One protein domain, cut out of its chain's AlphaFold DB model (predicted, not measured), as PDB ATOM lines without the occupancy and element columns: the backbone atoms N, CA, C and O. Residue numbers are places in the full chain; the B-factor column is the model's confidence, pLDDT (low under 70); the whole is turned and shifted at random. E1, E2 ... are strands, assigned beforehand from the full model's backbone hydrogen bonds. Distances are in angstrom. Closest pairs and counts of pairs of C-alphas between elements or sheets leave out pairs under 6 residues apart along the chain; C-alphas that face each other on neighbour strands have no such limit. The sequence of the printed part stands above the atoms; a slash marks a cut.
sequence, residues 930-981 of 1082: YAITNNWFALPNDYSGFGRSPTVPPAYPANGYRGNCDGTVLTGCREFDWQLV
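This is residues 930 to 981 of the 1082 residues of an uncharacterized protein of Spirochaetaceae bacterium (UniProt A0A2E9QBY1). With little regular structure, this domain is a twisted two-strand hairpin, E1 and E2, between a long loop before E1, residues 930 to 943, and a wide loop joining the strands, residues 951 to 970. The printed part has 52 residues, with E1 then E2, antiparallel, and no named helix; the class is all strand, though only 17 residues are in named elements. It is compact, with a radius of gyration of the C-alphas of 11.2 A, and only just flat, spanning 29 by 28 by 16 A.

E1, residues 944 to 950, begins at C-alpha 944 (68.584, 78.627, 74.712) and is 18.0 A long. E2, residues 971 to 980, is 25.2 A long and ends at C-alpha 980 (67.490, 78.221, 63.404).

E1 and E2 form a hairpin, antiparallel at 137 degrees between directions. C-alphas 950 and 971 face each other at 4.3 A. N 947 and O 974, 2.9 A, and N 976 and O 945, 2.7 A, are within hydrogen-bond range.

The C-alphas farthest apart, of Thr 968 and Val 981, are 31.8 A apart. The printed part has no cut; the E1 to E2 link is long, 20 residues. Residues 932 to 933 and 967 to 971 have pLDDT under 70.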
ATOM      1  N   TYR A 930      57.118  80.933  87.692       82.06
ATOM      2  CA  TYR A 930      58.285  81.653  88.189       82.06
ATOM      3  C   TYR A 930      58.610  81.156  89.601       82.06
ATOM      4  O   TYR A 930      57.779  81.258  90.504       82.06
ATOM      5  N   ALA A 931      59.811  80.615  89.789       73.56
ATOM      6  CA  ALA A 931      60.324  80.257  91.100       73.56
ATOM      7  C   ALA A 931      61.821  80.546  91.168       73.56
ATOM      8  O   ALA A 931      62.586  80.228  90.260       73.56
ATOM      9  N   ILE A 932      62.257  81.100  92.293       68.69
ATOM     10  CA  ILE A 932      63.670  81.397  92.569       68.69
ATOM     11  C   ILE A 932      64.532  80.130  92.633       68.69
ATOM     12  O   ILE A 932      65.737  80.177  92.396       68.69
ATOM     13  N   THR A 933      63.897  78.988  92.907       69.19
ATOM     14  CA  THR A 933      64.496  77.650  92.898       69.19
ATOM     15  C   THR A 933      64.592  77.046  91.499       69.19
ATOM     16  O   THR A 933      65.117  75.942  91.370       69.19
ATOM     17  N   ASN A 934      64.082  77.716  90.457       75.88
ATOM     18  CA  ASN A 934      64.199  77.213  89.094       75.88
ATOM     19  C   ASN A 934      65.671  77.026  88.733       75.88
ATOM     20  O   ASN A 934      66.560  77.807  89.102       75.88
ATOM     21  N   ASN A 935      65.939  75.956  87.992       82.75
ATOM     22  CA  ASN A 935      67.262  75.761  87.448       82.75
ATOM     23  C   ASN A 935      67.427  76.610  86.185       82.75
ATOM     24  O   ASN A 935      67.262  76.118  85.078       82.75
ATOM     25  N   TRP A 936      67.784  77.880  86.377       85.94
ATOM     26  CA  TRP A 936      68.011  78.857  85.310       85.94
ATOM     27  C   TRP A 936      69.139  78.501  84.331       85.94
ATOM     28  O   TRP A 936      69.341  79.229  83.370       85.94
ATOM     29  N   PHE A 937      69.864  77.405  84.560       87.06
ATOM     30  CA  PHE A 937      70.998  76.985  83.736       87.06
ATOM     31  C   PHE A 937      70.779  75.635  83.044       87.06
ATOM     32  O   PHE A 937      71.572  75.273  82.184       87.06
ATOM     33  N   ALA A 938      69.745  74.870  83.418       86.06
ATOM     34  CA  ALA A 938      69.463  73.578  82.789       86.06
ATOM     35  C   ALA A 938      68.752  73.798  81.454       86.06
ATOM     36  O   ALA A 938      67.524  73.810  81.396       86.06
ATOM     37  N   LEU A 939      69.549  74.010  80.411       87.12
ATOM     38  CA  LEU A 939      69.103  74.311  79.058       87.12
ATOM     39  C   LEU A 939      69.728  73.301  78.081       87.12
ATOM     40  O   LEU A 939      70.845  72.844  78.321       87.12
ATOM     41  N   PRO A 940      69.031  72.930  76.996       83.62
ATOM     42  CA  PRO A 940      69.454  71.868  76.086       83.62
ATOM     43  C   PRO A 940      70.574  72.276  75.121       83.62
ATOM     44  O   PRO A 940      71.201  71.398  74.537       83.62
ATOM     45  N   ASN A 941      70.812  73.576  74.915       85.75
ATOM     46  CA  ASN A 941      71.863  74.088  74.032       85.75
ATOM     47  C   ASN A 941      72.302  75.518  74.416       85.75
ATOM     48  O   ASN A 941      71.670  76.172  75.253       85.75
ATOM     49  N   ASP A 942      73.365  76.017  73.777       85.00
ATOM     50  CA  ASP A 942      73.968  77.337  74.044       85.00
ATOM     51  C   ASP A 942      73.240  78.534  73.429       85.00
ATOM     52  O   ASP A 942      73.583  79.681  73.699       85.00
ATOM     53  N   TYR A 943      72.179  78.280  72.673       87.81
ATOM     54  CA  TYR A 943      71.303  79.297  72.097       87.81
ATOM     55  C   TYR A 943      69.933  79.300  72.774       87.81
ATOM     56  O   TYR A 943      68.982  79.872  72.257       87.81
ATOM     57  N   SER A 944      69.818  78.657  73.935       89.62
ATOM     58  CA  SER A 944      68.584  78.627  74.712       89.62
ATOM     59  C   SER A 944      68.690  79.480  75.971       89.62
ATOM     60  O   SER A 944      69.785  79.698  76.502       89.62
ATOM     61  N   GLY A 945      67.546  79.955  76.458       91.19
ATOM     62  CA  GLY A 945      67.422  80.715  77.702       91.19
ATOM     63  C   GLY A 945      65.971  80.824  78.161       91.19
ATOM     64  O   GLY A 945      65.048  80.519  77.415       91.19
ATOM     65  N   PHE A 946      65.729  81.265  79.394       90.25
ATOM     66  CA  PHE A 946      64.362  81.438  79.898       90.25
ATOM     67  C   PHE A 946      63.810  82.831  79.602       90.25
ATOM     68  O   PHE A 946      64.520  83.832  79.679       90.25
ATOM     69  N   GLY A 947      62.511  82.901  79.330       90.44
ATOM     70  CA  GLY A 947      61.817  84.151  79.069       90.44
ATOM     71  C   GLY A 947      60.346  84.130  79.456       90.44
ATOM     72  O   GLY A 947      59.783  83.103  79.851       90.44
ATOM     73  N   ARG A 948      59.705  85.292  79.326       89.50
ATOM     74  CA  ARG A 948      58.274  85.482  79.572       89.50
ATOM     75  C   ARG A 948      57.442  84.806  78.493       89.50
ATOM     76  O   ARG A 948      57.703  84.978  77.309       89.50
ATOM     77  N   SER A 949      56.403  84.079  78.895       87.56
ATOM     78  CA  SER A 949      55.457  83.458  77.970       87.56
ATOM     79  C   SER A 949      54.025  83.470  78.520       87.56
ATOM     80  O   SER A 949      53.809  83.137  79.693       87.56
ATOM     81  N   PRO A 950      53.012  83.846  77.717       81.44
ATOM     82  CA  PRO A 950      51.612  83.682  78.095       81.44
ATOM     83  C   PRO A 950      51.229  82.212  78.320       81.44
ATOM     84  O   PRO A 950      51.836  81.298  77.766       81.44
ATOM     85  N   THR A 951      50.185  81.975  79.117       78.19
ATOM     86  CA  THR A 951      49.644  80.626  79.386       78.19
ATOM     87  C   THR A 951      49.185  79.908  78.113       78.19
ATOM     88  O   THR A 951      49.415  78.709  77.976       78.19
ATOM     89  N   VAL A 952      48.590  80.644  77.169       81.81
ATOM     90  CA  VAL A 952      48.342  80.193  75.792       81.81
ATOM     91  C   VAL A 952      49.325  80.938  74.883       81.81
ATOM     92  O   VAL A 952      49.122  82.133  74.652       81.81
ATOM     93  N   PRO A 953      50.411  80.294  74.420       75.94
ATOM     94  CA  PRO A 953      51.442  80.969  73.639       75.94
ATOM     95  C   PRO A 953      50.892  81.377  72.256       75.94
ATOM     96  O   PRO A 953      50.357  80.516  71.555       75.94
ATOM     97  N   PRO A 954      50.991  82.660  71.857       80.19
ATOM     98  CA  PRO A 954      50.702  83.084  70.483       80.19
ATOM     99  C   PRO A 954      51.739  82.525  69.486       80.19
ATOM    100  O   PRO A 954      52.685  81.849  69.877       80.19
ATOM    101  N   ALA A 955      51.575  82.792  68.187       81.25
ATOM    102  CA  ALA A 955      52.670  82.569  67.242       81.25
ATOM    103  C   ALA A 955      53.855  83.472  67.622       81.25
ATOM    104  O   ALA A 955      53.661  84.598  68.082       81.25
ATOM    105  N   TYR A 956      55.073  82.960  67.480       80.19
ATOM    106  CA  TYR A 956      56.280  83.756  67.652       80.19
ATOM    107  C   TYR A 956      56.623  84.456  66.328       80.19
ATOM    108  O   TYR A 956      56.521  83.801  65.291       80.19
ATOM    109  N   PRO A 957      57.061  85.729  66.342       82.38
ATOM    110  CA  PRO A 957      57.188  86.650  67.481       82.38
ATOM    111  C   PRO A 957      55.851  87.289  67.907       82.38
ATOM    112  O   PRO A 957      54.911  87.400  67.128       82.38
ATOM    113  N   ALA A 958      55.760  87.731  69.168       83.75
ATOM    114  CA  ALA A 958      54.581  88.429  69.692       83.75
ATOM    115  C   ALA A 958      54.893  89.286  70.925       83.75
ATOM    116  O   ALA A 958      55.719  88.923  71.771       83.75
ATOM    117  N   ASN A 959      54.122  90.363  71.111       86.62
ATOM    118  CA  ASN A 959      54.246  91.287  72.247       86.62
ATOM    119  C   ASN A 959      54.167  90.591  73.620       86.62
ATOM    120  O   ASN A 959      54.777  91.045  74.585       86.62
ATOM    121  N   GLY A 960      53.434  89.475  73.720       84.81
ATOM    122  CA  GLY A 960      53.293  88.705  74.960       84.81
ATOM    123  C   GLY A 960      54.592  88.062  75.462       84.81
ATOM    124  O   GLY A 960      54.668  87.701  76.636       84.81
ATOM    125  N   TYR A 961      55.607  87.945  74.603       88.94
ATOM    126  CA  TYR A 961      56.921  87.411  74.959       88.94
ATOM    127  C   TYR A 961      57.887  88.465  75.499       88.94
ATOM    128  O   TYR A 961      58.966  88.104  75.956       88.94
ATOM    129  N   ARG A 962      57.527  89.755  75.467       90.25
ATOM    130  CA  ARG A 962      58.427  90.849  75.853       90.25
ATOM    131  C   ARG A 962      58.600  90.950  77.369       90.25
ATOM    132  O   ARG A 962      57.624  90.921  78.127       90.25
ATOM    133  N   GLY A 963      59.842  91.151  77.790       89.56
ATOM    134  CA  GLY A 963      60.250  91.347  79.174       89.56
ATOM    135  C   GLY A 963      60.651  90.074  79.901       89.56
ATOM    136  O   GLY A 963      60.628  88.966  79.352       89.56
ATOM    137  N   ASN A 964      61.013  90.270  81.164       88.69
ATOM    138  CA  ASN A 964      61.317  89.202  82.099       88.69
ATOM    139  C   ASN A 964      60.029  88.514  82.578       88.69
ATOM    140  O   ASN A 964      58.958  89.116  82.671       88.69
ATOM    141  N   CYS A 965      60.128  87.230  82.894       86.31
ATOM    142  CA  CYS A 965      59.137  86.514  83.670       86.31
ATOM    143  C   CYS A 965      59.379  86.791  85.165       86.31
ATOM    144  O   CYS A 965      60.456  86.506  85.685       86.31
ATOM    145  N   ASP A 966      58.385  87.364  85.852       77.12
ATOM    146  CA  ASP A 966      58.453  87.732  87.280       77.12
ATOM    147  C   ASP A 966      57.319  87.131  88.136       77.12
ATOM    148  O   ASP A 966      57.210  87.402  89.330       77.12
ATOM    149  N   GLY A 967      56.458  86.301  87.538       66.19
ATOM    150  CA  GLY A 967      55.355  85.625  88.228       66.19
ATOM    151  C   GLY A 967      54.188  86.525  88.652       66.19
ATOM    152  O   GLY A 967      53.267  86.030  89.297       66.19
ATOM    153  N   THR A 968      54.184  87.817  88.299       60.19
ATOM    154  CA  THR A 968      53.195  88.793  88.802       60.19
ATOM    155  C   THR A 968      51.914  88.919  87.959       60.19
ATOM    156  O   THR A 968      51.021  89.696  88.302       60.19
ATOM    157  N   VAL A 969      51.754  88.130  86.885       51.69
ATOM    158  CA  VAL A 969      50.580  88.145  85.979       51.69
ATOM    159  C   VAL A 969      50.267  86.714  85.494       51.69
ATOM    160  O   VAL A 969      51.070  85.814  85.703       51.69
ATOM    161  N   LEU A 970      49.128  86.492  84.815       54.84
ATOM    162  CA  LEU A 970      48.652  85.256  84.132       54.84
ATOM    163  C   LEU A 970      49.645  84.589  83.124       54.84
ATOM    164  O   LEU A 970      49.248  83.759  82.301       54.84
ATOM    165  N   THR A 971      50.921  84.973  83.150       65.31
ATOM    166  CA  THR A 971      52.046  84.580  82.292       65.31
ATOM    167  C   THR A 971      53.070  83.774  83.101       65.31
ATOM    168  O   THR A 971      53.358  84.132  84.241       65.31
ATOM    169  N   GLY A 972      53.651  82.721  82.522       78.25
ATOM    170  CA  GLY A 972      54.721  81.932  83.149       78.25
ATOM    171  C   GLY A 972      56.087  82.140  82.489       78.25
ATOM    172  O   GLY A 972      56.233  82.949  81.570       78.25
ATOM    173  N   CYS A 973      57.090  81.406  82.964       86.38
ATOM    174  CA  CYS A 973      58.392  81.307  82.310       86.38
ATOM    175  C   CYS A 973      58.370  80.147  81.305       86.38
ATOM    176  O   CYS A 973      57.739  79.116  81.547       86.38
ATOM    177  N   ARG A 974      59.064  80.303  80.182       88.19
ATOM    178  CA  ARG A 974      59.281  79.239  79.197       88.19
ATOM    179  C   ARG A 974      60.705  79.326  78.665       88.19
ATOM    180  O   ARG A 974      61.306  80.398  78.688       88.19
ATOM    181  N   GLU A 975      61.228  78.203  78.206       89.94
ATOM    182  CA  GLU A 975      62.468  78.154  77.452       89.94
ATOM    183  C   GLU A 975      62.275  78.736  76.040       89.94
ATOM    184  O   GLU A 975      61.316  78.424  75.336       89.94
ATOM    185  N   PHE A 976      63.177  79.613  75.632       89.62
ATOM    186  CA  PHE A 976      63.291  80.134  74.281       89.62
ATOM    187  C   PHE A 976      64.517  79.514  73.647       89.62
ATOM    188  O   PHE A 976      65.608  79.643  74.197       89.62
ATOM    189  N   ASP A 977      64.311  78.872  72.504       89.06
ATOM    190  CA  ASP A 977      65.357  78.271  71.697       89.06
ATOM    191  C   ASP A 977      65.592  79.146  70.465       89.06
ATOM    192  O   ASP A 977      64.737  79.266  69.579       89.06
ATOM    193  N   TRP A 978      66.751  79.790  70.444       86.75
ATOM    194  CA  TRP A 978      67.162  80.718  69.399       86.75
ATOM    195  C   TRP A 978      68.004  80.042  68.313       86.75
ATOM    196  O   TRP A 978      68.648  80.724  67.518       86.75
ATOM    197  N   GLN A 979      68.008  78.708  68.242       83.31
ATOM    198  CA  GLN A 979      68.528  78.001  67.074       83.31
ATOM    199  C   GLN A 979      67.623  78.207  65.854       83.31
ATOM    200  O   GLN A 979      66.397  78.326  65.976       83.31
ATOM    201  N   LEU A 980      68.228  78.179  64.665       79.75
ATOM    202  CA  LEU A 980      67.490  78.221  63.404       79.75
ATOM    203  C   LEU A 980      66.725  76.901  63.146       79.75
ATOM    204  O   LEU A 980      67.191  75.816  63.516       79.75
ATOM    205  N   VAL A 981      65.541  76.976  62.524       75.06
ATOM    206  CA  VAL A 981      64.739  75.795  62.130       75.06
ATOM    207  C   VAL A 981      65.290  75.111  60.872       75.06
ATOM    208  O   VAL A 981      65.956  75.728  60.054       75.06
TER     209      VAL A 981